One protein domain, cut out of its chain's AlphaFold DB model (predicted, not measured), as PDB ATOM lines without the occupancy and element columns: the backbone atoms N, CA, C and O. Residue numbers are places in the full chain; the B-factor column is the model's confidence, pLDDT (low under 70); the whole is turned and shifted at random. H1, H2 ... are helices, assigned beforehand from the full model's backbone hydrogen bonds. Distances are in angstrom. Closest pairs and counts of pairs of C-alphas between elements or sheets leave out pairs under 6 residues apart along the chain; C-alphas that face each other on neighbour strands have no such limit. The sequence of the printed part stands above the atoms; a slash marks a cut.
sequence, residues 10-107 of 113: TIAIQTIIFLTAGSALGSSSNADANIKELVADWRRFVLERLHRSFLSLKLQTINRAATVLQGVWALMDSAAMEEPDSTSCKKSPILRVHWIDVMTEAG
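Overview. This is residues 10 to 107 of the 113 residues of an uncharacterized protein of Fusarium oxysporum (UniProt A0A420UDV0). Three helices stand in an up-and-down bundle, each running against the one before it in the chain: the shorter H1 lies beside a long helical hairpin of H2 and H3, and the early part of H2 splays away from the other two. The short H4 packs crosswise on H3 and the end of H1, while residues 84 to 92, in the link before it, stick out as a free loop beyond the end of H3. The printed part has 98 residues, with four named helices in the order H1, H2, H3, H4 and no named strand, and its class is all helix. It is compact, with a radius of gyration of the C-alphas of 14.4 A, and spans 47 by 32 by 18 A.

Along the chain. H1 takes residues 10 to 23 and measures 19.8 A from first to last C-alpha, beginning at C-alpha 10 at (-53.981, 127.445, 138.945). H2, residues 33 to 57, is the longest helix, 36.4 A long, and ends at C-alpha 57 at (-45.985, 135.659, 134.080). H3, residues 60 to 81, measures 32.3 A. H4, residues 99 to 105, measures 9.9 A and ends at C-alpha 105 at (-58.087, 126.650, 112.071).

Arrangement. H1 and H2 touch and form a helical hairpin, at a shallow tilt of 23 degrees, opposite ways; their closest C-alphas, those of Phe 18 and Val 46, are 6.6 A apart. H2 touches H1 with residues 43 to 50 alone. H1 also touches H3, the same way at a shallow tilt of 10 degrees, with the C-alphas of Ser 23 and Leu 69 closest at 6.3 A. H2 and H3 form a second helical hairpin, opposite ways at a shallow tilt of 15 degrees. They touch through residues 47 to 54 of H2 and 60 to 66 of H3 alone, the closest C-alphas being those of Phe 54 and Ile 62, 5.7 A apart. H4 is about perpendicular to H3, at 86 degrees, and touches its residues 68 to 72 alone; the C-alphas of Val 72 and Trp 99 come closest, at 6.0 A. H4 and H1 only just touch, with 3 pairs of C-alphas within 8 A, through residues 19 to 23 of H1 alone; Ser 23 and Trp 99 have the closest C-alphas, 6.3 A apart. H2 and H4 are apart. In H1, H2, H3 and H4 every O i to N i+4 pair is within hydrogen-bond range.

Size, cuts and confidence. The two C-alphas farthest apart, those of Ser 56 and Thr 87, are 48.4 A from each other. Without residues 84 to 92, which stand free, the body spans 41 by 29 by 16 A. The printed part has no cut. The link from H2 to H3 is tight, that from H1 to H2 is short, and that from H3 to H4, residues 82 to 98, is long. The mean pLDDT of the printed part is 73.9, and residues 10 to 13, 26 to 32 and 80 to 96 are under 70.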
ATOM      1  N   THR A  10     -52.845 126.521 138.848       59.84
ATOM      2  CA  THR A  10     -53.981 127.445 138.945       59.84
ATOM      3  C   THR A  10     -54.061 128.448 137.791       59.84
ATOM      4  O   THR A  10     -55.165 128.777 137.377       59.84
ATOM      5  N   ILE A  11     -52.943 128.911 137.227       57.41
ATOM      6  CA  ILE A  11     -52.961 129.935 136.166       57.41
ATOM      7  C   ILE A  11     -53.380 129.344 134.813       57.41
ATOM      8  O   ILE A  11     -54.183 129.947 134.096       57.41
ATOM      9  N   ALA A  12     -52.905 128.143 134.474       59.25
ATOM     10  CA  ALA A  12     -53.371 127.427 133.284       59.25
ATOM     11  C   ALA A  12     -54.881 127.139 133.383       59.25
ATOM     12  O   ALA A  12     -55.624 127.364 132.430       59.25
ATOM     13  N   ILE A  13     -55.349 126.753 134.577       64.06
ATOM     14  CA  ILE A  13     -56.776 126.561 134.870       64.06
ATOM     15  C   ILE A  13     -57.555 127.877 134.709       64.06
ATOM     16  O   ILE A  13     -58.594 127.894 134.056       64.06
ATOM     17  N   GLN A  14     -57.048 128.998 135.233       71.62
ATOM     18  CA  GLN A  14     -57.676 130.315 135.057       71.62
ATOM     19  C   GLN A  14     -57.751 130.723 133.583       71.62
ATOM     20  O   GLN A  14     -58.768 131.255 133.149       71.62
ATOM     21  N   THR A  15     -56.713 130.431 132.802       70.38
ATOM     22  CA  THR A  15     -56.674 130.725 131.363       70.38
ATOM     23  C   THR A  15     -57.744 129.935 130.609       70.38
ATOM     24  O   THR A  15     -58.482 130.514 129.817       70.38
ATOM     25  N   ILE A  16     -57.905 128.642 130.914       76.31
ATOM     26  CA  ILE A  16     -58.969 127.803 130.336       76.31
ATOM     27  C   ILE A  16     -60.359 128.303 130.750       76.31
ATOM     28  O   ILE A  16     -61.272 128.326 129.924       76.31
ATOM     29  N   ILE A  17     -60.532 128.745 132.001       78.06
ATOM     30  CA  ILE A  17     -61.798 129.324 132.476       78.06
ATOM     31  C   ILE A  17     -62.137 130.590 131.684       78.06
ATOM     32  O   ILE A  17     -63.265 130.721 131.212       78.06
ATOM     33  N   PHE A  18     -61.175 131.496 131.488       78.25
ATOM     34  CA  PHE A  18     -61.392 132.709 130.695       78.25
ATOM     35  C   PHE A  18     -61.670 132.405 129.229       78.25
ATOM     36  O   PHE A  18     -62.538 133.042 128.644       78.25
ATOM     37  N   LEU A  19     -60.989 131.418 128.654       79.88
ATOM     38  CA  LEU A  19     -61.235 130.990 127.284       79.88
ATOM     39  C   LEU A  19     -62.649 130.419 127.127       79.88
ATOM     40  O   LEU A  19     -63.389 130.822 126.236       79.88
ATOM     41  N   THR A  20     -63.062 129.540 128.037       76.38
ATOM     42  CA  THR A  20     -64.378 128.889 127.985       76.38
ATOM     43  C   THR A  20     -65.503 129.896 128.225       76.38
ATOM     44  O   THR A  20     -66.421 129.998 127.417       76.38
ATOM     45  N   ALA A  21     -65.422 130.683 129.302       78.06
ATOM     46  CA  ALA A  21     -66.439 131.684 129.628       78.06
ATOM     47  C   ALA A  21     -66.454 132.838 128.613       78.06
ATOM     48  O   ALA A  21     -67.520 133.297 128.214       78.06
ATOM     49  N   GLY A  22     -65.281 133.277 128.151       75.62
ATOM     50  CA  GLY A  22     -65.148 134.328 127.146       75.62
ATOM     51  C   GLY A  22     -65.721 133.925 125.790       75.62
ATOM     52  O   GLY A  22     -66.307 134.762 125.112       75.62
ATOM     53  N   SER A  23     -65.643 132.644 125.424       75.81
ATOM     54  CA  SER A  23     -66.235 132.129 124.180       75.81
ATOM     55  C   SER A  23     -67.764 132.146 124.186       75.81
ATOM     56  O   SER A  23     -68.381 132.171 123.130       75.81
ATOM     57  N   ALA A  24     -68.389 132.180 125.366       76.94
ATOM     58  CA  ALA A  24     -69.836 132.338 125.484       76.94
ATOM     59  C   ALA A  24     -70.299 133.796 125.281       76.94
ATOM     60  O   ALA A  24     -71.499 134.040 125.147       76.94
ATOM     61  N   LEU A  25     -69.376 134.771 125.243       74.50
ATOM     62  CA  LEU A  25     -69.678 136.192 125.034       74.50
ATOM     63  C   LEU A  25     -69.909 136.500 123.546       74.50
ATOM     64  O   LEU A  25     -69.095 137.144 122.878       74.50
ATOM     65  N   GLY A  26     -71.040 136.033 123.028       68.38
ATOM     66  CA  GLY A  26     -71.512 136.342 121.680       68.38
ATOM     67  C   GLY A  26     -72.216 137.686 121.576       68.38
ATOM     68  O   GLY A  26     -72.926 138.094 122.496       68.38
ATOM     69  N   SER A  27     -72.083 138.342 120.424       59.62
ATOM     70  CA  SER A  27     -72.982 139.432 120.052       59.62
ATOM     71  C   SER A  27     -74.321 138.831 119.625       59.62
ATOM     72  O   SER A  27     -74.402 138.062 118.669       59.62
ATOM     73  N   SER A  28     -75.387 139.139 120.360       58.19
ATOM     74  CA  SER A  28     -76.744 138.824 119.915       58.19
ATOM     75  C   SER A  28     -77.185 139.918 118.946       58.19
ATOM     76  O   SER A  28     -77.334 141.077 119.345       58.19
ATOM     77  N   SER A  29     -77.380 139.567 117.670       54.94
ATOM     78  CA  SER A  29     -77.734 140.540 116.624       54.94
ATOM     79  C   SER A  29     -79.022 141.306 116.940       54.94
ATOM     80  O   SER A  29     -79.098 142.504 116.656       54.94
ATOM     81  N   ASN A  30     -79.947 140.654 117.657       54.12
ATOM     82  CA  ASN A  30     -81.278 141.149 118.012       54.12
ATOM     83  C   ASN A  30     -81.433 141.585 119.478       54.12
ATOM     84  O   ASN A  30     -82.550 141.863 119.909       54.12
ATOM     85  N   ALA A  31     -80.361 141.609 120.272       59.72
ATOM     86  CA  ALA A  31     -80.461 142.065 121.654       59.72
ATOM     87  C   ALA A  31     -80.390 143.594 121.760       59.72
ATOM     88  O   ALA A  31     -79.660 144.241 121.000       59.72
ATOM     89  N   ASP A  32     -81.132 144.132 122.736       68.75
ATOM     90  CA  ASP A  32     -81.105 145.526 123.188       68.75
ATOM     91  C   ASP A  32     -79.694 146.122 123.150       68.75
ATOM     92  O   ASP A  32     -78.718 145.457 123.509       68.75
ATOM     93  N   ALA A  33     -79.579 147.404 122.786       75.62
ATOM     94  CA  ALA A  33     -78.302 148.127 122.779       75.62
ATOM     95  C   ALA A  33     -77.536 147.971 124.110       75.62
ATOM     96  O   ALA A  33     -76.323 147.771 124.105       75.62
ATOM     97  N   ASN A  34     -78.268 147.920 125.226       77.75
ATOM     98  CA  ASN A  34     -77.738 147.679 126.569       77.75
ATOM     99  C   ASN A  34     -77.030 146.317 126.709       77.75
ATOM    100  O   ASN A  34     -76.041 146.196 127.424       77.75
ATOM    101  N   ILE A  35     -77.515 145.275 126.028       76.75
ATOM    102  CA  ILE A  35     -76.899 143.943 126.050       76.75
ATOM    103  C   ILE A  35     -75.624 143.939 125.203       76.75
ATOM    104  O   ILE A  35     -74.635 143.327 125.603       76.75
ATOM    105  N   LYS A  36     -75.611 144.639 124.061       77.75
ATOM    106  CA  LYS A  36     -74.403 144.775 123.229       77.75
ATOM    107  C   LYS A  36     -73.288 145.505 123.981       77.75
ATOM    108  O   LYS A  36     -72.147 145.050 123.956       77.75
ATOM    109  N   GLU A  37     -73.631 146.579 124.686       83.62
ATOM    110  CA  GLU A  37     -72.700 147.311 125.550       83.62
ATOM    111  C   GLU A  37     -72.176 146.424 126.688       83.62
ATOM    112  O   GLU A  37     -70.964 146.284 126.856       83.62
ATOM    113  N   LEU A  38     -73.067 145.705 127.380       84.94
ATOM    114  CA  LEU A  38     -72.680 144.771 128.438       84.94
ATOM    115  C   LEU A  38     -71.730 143.670 127.932       84.94
ATOM    116  O   LEU A  38     -70.746 143.344 128.595       84.94
ATOM    117  N   VAL A  39     -71.991 143.091 126.756       84.62
ATOM    118  CA  VAL A  39     -71.103 142.087 126.142       84.62
ATOM    119  C   VAL A  39     -69.732 142.688 125.828       84.62
ATOM    120  O   VAL A  39     -68.717 142.050 126.114       84.62
ATOM    121  N   ALA A  40     -69.674 143.907 125.287       86.25
ATOM    122  CA  ALA A  40     -68.412 144.592 125.012       86.25
ATOM    123  C   ALA A  40     -67.597 144.838 126.296       86.25
ATOM    124  O   ALA A  40     -66.383 144.608 126.312       86.25
ATOM    125  N   ASP A  41     -68.263 145.217 127.388       87.62
ATOM    126  CA  ASP A  41     -67.638 145.398 128.700       87.62
ATOM    127  C   ASP A  41     -67.047 144.100 129.242       87.62
ATOM    128  O   ASP A  41     -65.895 144.077 129.685       87.62
ATOM    129  N   TRP A  42     -67.784 142.992 129.138       88.00
ATOM    130  CA  TRP A  42     -67.275 141.686 129.548       88.00
ATOM    131  C   TRP A  42     -66.102 141.218 128.687       88.00
ATOM    132  O   TRP A  42     -65.110 140.730 129.230       88.00
ATOM    133  N   ARG A  43     -66.159 141.403 127.361       90.81
ATOM    134  CA  ARG A  43     -65.044 141.064 126.459       90.81
ATOM    135  C   ARG A  43     -63.780 141.844 126.830       90.81
ATOM    136  O   ARG A  43     -62.703 141.258 126.950       90.81
ATOM    137  N   ARG A  44     -63.918 143.146 127.096       90.50
ATOM    138  CA  ARG A  44     -62.825 144.006 127.570       90.50
ATOM    139  C   ARG A  44     -62.268 143.533 128.912       90.50
ATOM    140  O   ARG A  44     -61.057 143.364 129.027       90.50
ATOM    141  N   PHE A  45     -63.127 143.240 129.887       88.12
ATOM    142  CA  PHE A  45     -62.711 142.709 131.187       88.12
ATOM    143  C   PHE A  45     -61.890 141.414 131.055       88.12
ATOM    144  O   PHE A  45     -60.848 141.267 131.698       88.12
ATOM    145  N   VAL A  46     -62.328 140.483 130.200       87.50
ATOM    146  CA  VAL A  46     -61.618 139.220 129.945       87.50
ATOM    147  C   VAL A  46     -60.237 139.478 129.334       87.50
ATOM    148  O   VAL A  46     -59.246 138.938 129.832       87.50
ATOM    149  N   LEU A  47     -60.143 140.335 128.307       89.00
ATOM    150  CA  LEU A  47     -58.861 140.687 127.684       89.00
ATOM    151  C   LEU A  47     -57.910 141.381 128.657       89.00
ATOM    152  O   LEU A  47     -56.736 141.020 128.718       89.00
ATOM    153  N   GLU A  48     -58.392 142.341 129.443       87.38
ATOM    154  CA  GLU A  48     -57.573 143.027 130.446       87.38
ATOM    155  C   GLU A  48     -57.021 142.047 131.479       87.38
ATOM    156  O   GLU A  48     -55.864 142.151 131.896       87.38
ATOM    157  N   ARG A  49     -57.828 141.063 131.882       83.88
ATOM    158  CA  ARG A  49     -57.411 140.059 132.855       83.88
ATOM    159  C   ARG A  49     -56.374 139.100 132.277       83.88
ATOM    160  O   ARG A  49     -55.389 138.819 132.956       83.88
ATOM    161  N   LEU A  50     -56.534 138.667 131.026       83.31
ATOM    162  CA  LEU A  50     -55.509 137.897 130.316       83.31
ATOM    163  C   LEU A  50     -54.227 138.715 130.130       83.31
ATOM    164  O   LEU A  50     -53.141 138.215 130.403       83.31
ATOM    165  N   HIS A  51     -54.333 139.989 129.757       85.00
ATOM    166  CA  HIS A  51     -53.176 140.858 129.574       85.00
ATOM    167  C   HIS A  51     -52.392 141.067 130.876       85.00
ATOM    168  O   HIS A  51     -51.170 140.934 130.886       85.00
ATOM    169  N   ARG A  52     -53.074 141.319 132.001       81.19
ATOM    170  CA  ARG A  52     -52.423 141.421 133.321       81.19
ATOM    171  C   ARG A  52     -51.716 140.123 133.708       81.19
ATOM    172  O   ARG A  52     -50.575 140.172 134.159       81.19
ATOM    173  N   SER A  53     -52.358 138.975 133.491       77.75
ATOM    174  CA  SER A  53     -51.737 137.669 133.736       77.75
ATOM    175  C   SER A  53     -50.521 137.438 132.832       77.75
ATOM    176  O   SER A  53     -49.500 136.932 133.291       77.75
ATOM    177  N   PHE A  54     -50.583 137.867 131.566       80.56
ATOM    178  CA  PHE A  54     -49.445 137.811 130.653       80.56
ATOM    179  C   PHE A  54     -48.293 138.712 131.110       80.56
ATOM    180  O   PHE A  54     -47.155 138.263 131.119       80.56
ATOM    181  N   LEU A  55     -48.556 139.951 131.530       79.06
ATOM    182  CA  LEU A  55     -47.503 140.848 132.018       79.06
ATOM    183  C   LEU A  55     -46.816 140.313 133.279       79.06
ATOM    184  O   LEU A  55     -45.603 140.464 133.418       79.06
ATOM    185  N   SER A  56     -47.579 139.673 134.167       73.44
ATOM    186  CA  SER A  56     -47.052 139.102 135.407       73.44
ATOM    187  C   SER A  56     -46.187 137.865 135.163       73.44
ATOM    188  O   SER A  56     -45.186 137.686 135.841       73.44
ATOM    189  N   LEU A  57     -46.554 137.012 134.200       72.44
ATOM    190  CA  LEU A  57     -45.985 135.659 134.080       72.44
ATOM    191  C   LEU A  57     -45.211 135.424 132.779       72.44
ATOM    192  O   LEU A  57     -44.481 134.448 132.651       72.44
ATOM    193  N   LYS A  58     -45.403 136.294 131.783       75.75
ATOM    194  CA  LYS A  58     -44.820 136.238 130.431       75.75
ATOM    195  C   LYS A  58     -45.063 134.924 129.678       75.75
ATOM    196  O   LYS A  58     -44.335 134.592 128.744       75.75
ATOM    197  N   LEU A  59     -46.112 134.184 130.042       75.00
ATOM    198  CA  LEU A  59     -46.462 132.912 129.410       75.00
ATOM    199  C   LEU A  59     -47.140 133.137 128.056       75.00
ATOM    200  O   LEU A  59     -48.243 133.681 127.988       75.00
ATOM    201  N   GLN A  60     -46.529 132.646 126.976       78.25
ATOM    202  CA  GLN A  60     -47.095 132.761 125.625       78.25
ATOM    203  C   GLN A  60     -48.490 132.134 125.494       78.25
ATOM    204  O   GLN A  60     -49.304 132.632 124.720       78.25
ATOM    205  N   THR A  61     -48.795 131.102 126.282       74.31
ATOM    206  CA  THR A  61     -50.124 130.480 126.360       74.31
ATOM    207  C   THR A  61     -51.240 131.488 126.643       74.31
ATOM    208  O   THR A  61     -52.311 131.415 126.048       74.31
ATOM    209  N   ILE A  62     -50.989 132.466 127.517       77.12
ATOM    210  CA  ILE A  62     -51.987 133.479 127.889       77.12
ATOM    211  C   ILE A  62     -52.246 134.420 126.711       77.12
ATOM    212  O   ILE A  62     -53.391 134.770 126.427       77.12
ATOM    213  N   ASN A  63     -51.184 134.785 125.991       81.50
ATOM    214  CA  ASN A  63     -51.298 135.602 124.789       81.50
ATOM    215  C   ASN A  63     -52.055 134.857 123.677       81.50
ATOM    216  O   ASN A  63     -52.956 135.422 123.065       81.50
ATOM    217  N   ARG A  64     -51.765 133.564 123.478       82.81
ATOM    218  CA  ARG A  64     -52.496 132.710 122.526       82.81
ATOM    219  C   ARG A  64     -53.982 132.616 122.868       82.81
ATOM    220  O   ARG A  64     -54.811 132.778 121.981       82.81
ATOM    221  N   ALA A  65     -54.330 132.424 124.141       82.81
ATOM    222  CA  ALA A  65     -55.726 132.387 124.577       82.81
ATOM    223  C   ALA A  65     -56.470 133.702 124.277       82.81
ATOM    224  O   ALA A  65     -57.623 133.668 123.853       82.81
ATOM    225  N   ALA A  66     -55.809 134.855 124.438       86.00
ATOM    226  CA  ALA A  66     -56.386 136.147 124.071       86.00
ATOM    227  C   ALA A  66     -56.645 136.253 122.559       86.00
ATOM    228  O   ALA A  66     -57.731 136.664 122.155       86.00
ATOM    229  N   THR A  67     -55.693 135.820 121.725       87.88
ATOM    230  CA  THR A  67     -55.858 135.788 120.262       87.88
ATOM    231  C   THR A  67     -57.002 134.867 119.831       87.88
ATOM    232  O   THR A  67     -57.813 135.253 118.992       87.88
ATOM    233  N   VAL A  68     -57.121 133.680 120.434       87.81
ATOM    234  CA  VAL A  68     -58.220 132.744 120.147       87.81
ATOM    235  C   VAL A  68     -59.572 133.369 120.495       87.81
ATOM    236  O   VAL A  68     -60.485 133.318 119.677       87.81
ATOM    237  N   LEU A  69     -59.705 134.015 121.659       88.44
ATOM    238  CA  LEU A  69     -60.949 134.700 122.040       88.44
ATOM    239  C   LEU A  69     -61.338 135.805 121.058       88.44
ATOM    240  O   LEU A  69     -62.509 135.919 120.706       88.44
ATOM    241  N   GLN A  70     -60.370 136.592 120.588       89.69
ATOM    242  CA  GLN A  70     -60.628 137.615 119.574       89.69
ATOM    243  C   GLN A  70     -61.141 137.000 118.266       89.69
ATOM    244  O   GLN A  70     -62.086 137.531 117.683       89.69
ATOM    245  N   GLY A  71     -60.573 135.866 117.838       86.62
ATOM    246  CA  GLY A  71     -61.052 135.116 116.673       86.62
ATOM    247  C   GLY A  71     -62.471 134.575 116.858       86.62
ATOM    248  O   GLY A  71     -63.316 134.757 115.983       86.62
ATOM    249  N   VAL A  72     -62.767 133.997 118.029       86.62
ATOM    250  CA  VAL A  72     -64.120 133.536 118.382       86.62
ATOM    251  C   VAL A  72     -65.120 134.683 118.280       86.62
ATOM    252  O   VAL A  72     -66.144 134.549 117.616       86.62
ATOM    253  N   TRP A  73     -64.821 135.830 118.889       88.69
ATOM    254  CA  TRP A  73     -65.710 136.989 118.860       88.69
ATOM    255  C   TRP A  73     -65.921 137.534 117.451       88.69
ATOM    256  O   TRP A  73     -67.059 137.825 117.100       88.69
ATOM    257  N   ALA A  74     -64.874 137.605 116.626       86.06
ATOM    258  CA  ALA A  74     -64.994 138.042 115.238       86.06
ATOM    259  C   ALA A  74     -65.922 137.126 114.421       86.06
ATOM    260  O   ALA A  74     -66.795 137.616 113.703       86.06
ATOM    261  N   LEU A  75     -65.787 135.805 114.572       82.75
ATOM    262  CA  LEU A  75     -66.659 134.833 113.905       82.75
ATOM    263  C   LEU A  75     -68.102 134.909 114.416       82.75
ATOM    264  O   LEU A  75     -69.038 134.868 113.621       82.75
ATOM    265  N   MET A  76     -68.298 135.063 115.729       79.56
ATOM    266  CA  MET A  76     -69.632 135.235 116.311       79.56
ATOM    267  C   MET A  76     -70.304 136.516 115.817       79.56
ATOM    268  O   MET A  76     -71.491 136.497 115.503       79.56
ATOM    269  N   ASP A  77     -69.554 137.614 115.739       80.44
ATOM    270  CA  ASP A  77     -70.061 138.907 115.288       80.44
ATOM    271  C   ASP A  77     -70.387 138.876 113.787       80.44
ATOM    272  O   ASP A  77     -71.398 139.441 113.376       80.44
ATOM    273  N   SER A  78     -69.605 138.152 112.977       76.81
ATOM    274  CA  SER A  78     -69.901 137.916 111.556       76.81
ATOM    275  C   SER A  78     -71.156 137.060 111.367       76.81
ATOM    276  O   SER A  78     -72.059 137.435 110.623       76.81
ATOM    277  N   ALA A  79     -71.270 135.946 112.097       71.62
ATOM    278  CA  ALA A  79     -72.428 135.050 112.036       71.62
ATOM    279  C   ALA A  79     -73.720 135.680 112.592       71.62
ATOM    280  O   ALA A  79     -74.811 135.154 112.368       71.62
ATOM    281  N   ALA A  80     -73.600 136.771 113.351       65.44
ATOM    282  CA  ALA A  80     -74.713 137.584 113.827       65.44
ATOM    283  C   ALA A  80     -75.231 138.562 112.748       65.44
ATOM    284  O   ALA A  80     -76.383 138.984 112.823       65.44
ATOM    285  N   MET A  81     -74.404 138.920 111.758       60.56
ATOM    286  CA  MET A  81     -74.783 139.803 110.643       60.56
ATOM    287  C   MET A  81     -75.444 139.050 109.483       60.56
ATOM    288  O   MET A  81     -76.176 139.655 108.703       60.56
ATOM    289  N   GLU A  82     -75.211 137.742 109.374       59.56
ATOM    290  CA  GLU A  82     -75.920 136.878 108.430       59.56
ATOM    291  C   GLU A  82     -77.341 136.616 108.953       59.56
ATOM    292  O   GLU A  82     -77.524 136.050 110.036       59.56
ATOM    293  N   GLU A  83     -78.362 137.070 108.212       53.19
ATOM    294  CA  GLU A  83     -79.759 136.807 108.566       53.19
ATOM    295  C   GLU A  83     -79.982 135.299 108.768       53.19
ATOM    296  O   GLU A  83     -79.423 134.478 108.035       53.19
ATOM    297  N   PRO A  84     -80.786 134.891 109.765       54.03
ATOM    298  CA  PRO A  84     -81.079 133.486 109.953       54.03
ATOM    299  C   PRO A  84     -81.869 132.982 108.746       54.03
ATOM    300  O   PRO A  84     -83.057 133.279 108.613       54.03
ATOM    301  N   ASP A  85     -81.220 132.176 107.904       49.53
ATOM    302  CA  ASP A  85     -81.910 131.361 106.912       49.53
ATOM    303  C   ASP A  85     -83.070 130.644 107.613       49.53
ATOM    304  O   ASP A  85     -82.891 129.927 108.605       49.53
ATOM    305  N   SER A  86     -84.279 130.882 107.109       49.72
ATOM    306  CA  SER A  86     -85.566 130.490 107.708       49.72
ATOM    307  C   SER A  86     -85.761 128.970 107.861       49.72
ATOM    308  O   SER A  86     -86.766 128.514 108.405       49.72
ATOM    309  N   THR A  87     -84.778 128.174 107.442       51.41
ATOM    310  CA  THR A  87     -84.697 126.713 107.562       51.41
ATOM    311  C   THR A  87     -83.797 126.232 108.708       51.41
ATOM    312  O   THR A  87     -83.838 125.054 109.071       51.41
ATOM    313  N   SER A  88     -83.010 127.114 109.335       50.41
ATOM    314  CA  SER A  88     -82.082 126.758 110.413       50.41
ATOM    315  C   SER A  88     -82.793 126.723 111.766       50.41
ATOM    316  O   SER A  88     -82.883 127.701 112.511       50.41
ATOM    317  N   CYS A  89     -83.332 125.555 112.096       41.47
ATOM    318  CA  CYS A  89     -83.922 125.274 113.396       41.47
ATOM    319  C   CYS A  89     -82.914 125.571 114.533       41.47
ATOM    320  O   CYS A  89     -81.946 124.841 114.730       41.47
ATOM    321  N   LYS A  90     -83.160 126.644 115.297       45.97
ATOM    322  CA  LYS A  90     -82.830 126.814 116.728       45.97
ATOM    323  C   LYS A  90     -81.429 126.378 117.208       45.97
ATOM    324  O   LYS A  90     -81.307 125.868 118.322       45.97
ATOM    325  N   LYS A  91     -80.343 126.609 116.465       46.53
ATOM    326  CA  LYS A  91     -79.010 126.564 117.098       46.53
ATOM    327  C   LYS A  91     -78.830 127.824 117.941       46.53
ATOM    328  O   LYS A  91     -78.751 128.922 117.391       46.53
ATOM    329  N   SER A  92     -78.803 127.653 119.267       49.75
ATOM    330  CA  SER A  92     -78.460 128.718 120.219       49.75
ATOM    331  C   SER A  92     -77.196 129.446 119.737       49.75
ATOM    332  O   SER A  92     -76.255 128.760 119.331       49.75
ATOM    333  N   PRO A  93     -77.128 130.791 119.783       51.91
ATOM    334  CA  PRO A  93     -75.930 131.548 119.402       51.91
ATOM    335  C   PRO A  93     -74.661 131.054 120.114       51.91
ATOM    336  O   PRO A  93     -73.577 131.077 119.542       51.91
ATOM    337  N   ILE A  94     -74.827 130.518 121.329       50.19
ATOM    338  CA  ILE A  94     -73.778 129.921 122.171       50.19
ATOM    339  C   ILE A  94     -73.112 128.694 121.511       50.19
ATOM    340  O   ILE A  94     -71.993 128.343 121.861       50.19
ATOM    341  N   LEU A  95     -73.770 128.040 120.549       53.41
ATOM    342  CA  LEU A  95     -73.298 126.814 119.891       53.41
ATOM    343  C   LEU A  95     -72.743 127.044 118.476       53.41
ATOM    344  O   LEU A  95     -72.491 126.067 117.774       53.41
ATOM    345  N   ARG A  96     -72.611 128.296 118.011       64.25
ATOM    346  CA  ARG A  96     -72.179 128.565 116.626       64.25
ATOM    347  C   ARG A  96     -70.664 128.612 116.439       64.25
ATOM    348  O   ARG A  96     -70.210 128.252 115.363       64.25
ATOM    349  N   VAL A  97     -69.903 129.030 117.451       72.19
ATOM    350  CA  VAL A  97     -68.441 129.156 117.361       72.19
ATOM    351  C   VAL A  97     -67.816 128.629 118.645       72.19
ATOM    352  O   VAL A  97     -68.032 129.198 119.714       72.19
ATOM    353  N   HIS A  98     -67.054 127.538 118.555       80.00
ATOM    354  CA  HIS A  98     -66.311 126.992 119.687       80.00
ATOM    355  C   HIS A  98     -64.826 127.362 119.566       80.00
ATOM    356  O   HIS A  98     -64.238 127.286 118.493       80.00
ATOM    357  N   TRP A  99     -64.177 127.741 120.670       82.00
ATOM    358  CA  TRP A  99     -62.769 128.172 120.647       82.00
ATOM    359  C   TRP A  99     -61.792 127.088 120.180       82.00
ATOM    360  O   TRP A  99     -60.726 127.415 119.664       82.00
ATOM    361  N   ILE A 100     -62.149 125.809 120.349       82.81
ATOM    362  CA  ILE A 100     -61.366 124.681 119.813       82.81
ATOM    363  C   ILE A 100     -61.323 124.741 118.284       82.81
ATOM    364  O   ILE A 100     -60.263 124.506 117.706       82.81
ATOM    365  N   ASP A 101     -62.432 125.096 117.633       82.12
ATOM    366  CA  ASP A 101     -62.489 125.186 116.172       82.12
ATOM    367  C   ASP A 101     -61.563 126.310 115.688       82.12
ATOM    368  O   ASP A 101     -60.707 126.087 114.838       82.12
ATOM    369  N   VAL A 102     -61.617 127.475 116.348       82.69
ATOM    370  CA  VAL A 102     -60.741 128.628 116.063       82.69
ATOM    371  C   VAL A 102     -59.263 128.295 116.269       82.69
ATOM    372  O   VAL A 102     -58.408 128.711 115.490       82.69
ATOM    373  N   MET A 103     -58.933 127.528 117.308       85.25
ATOM    374  CA  MET A 103     -57.569 127.037 117.497       85.25
ATOM    375  C   MET A 103     -57.122 126.087 116.391       85.25
ATOM    376  O   MET A 103     -55.995 126.206 115.909       85.25
ATOM    377  N   THR A 104     -57.995 125.157 116.008       83.75
ATOM    378  CA  THR A 104     -57.710 124.156 114.976       83.75
ATOM    379  C   THR A 104     -57.445 124.844 113.638       83.75
ATOM    380  O   THR A 104     -56.452 124.544 112.978       83.75
ATOM    381  N   GLU A 105     -58.266 125.832 113.277       83.12
ATOM    382  CA  GLU A 105     -58.087 126.650 112.071       83.12
ATOM    383  C   GLU A 105     -56.797 127.482 112.102       83.12
ATOM    384  O   GLU A 105     -56.144 127.657 111.074       83.12
ATOM    385  N   ALA A 106     -56.381 127.948 113.281       78.94
ATOM    386  CA  ALA A 106     -55.121 128.664 113.472       78.94
ATOM    387  C   ALA A 106     -53.878 127.747 113.496       78.94
ATOM    388  O   ALA A 106     -52.767 128.234 113.714       78.94
ATOM    389  N   GLY A 107     -54.042 126.431 113.297       78.62
ATOM    390  CA  GLY A 107     -52.949 125.454 113.321       78.62
ATOM    391  C   GLY A 107     -52.373 125.206 114.718       78.62
ATOM    392  O   GLY A 107     -51.209 124.829 114.849       78.62
TER     393      GLY A 107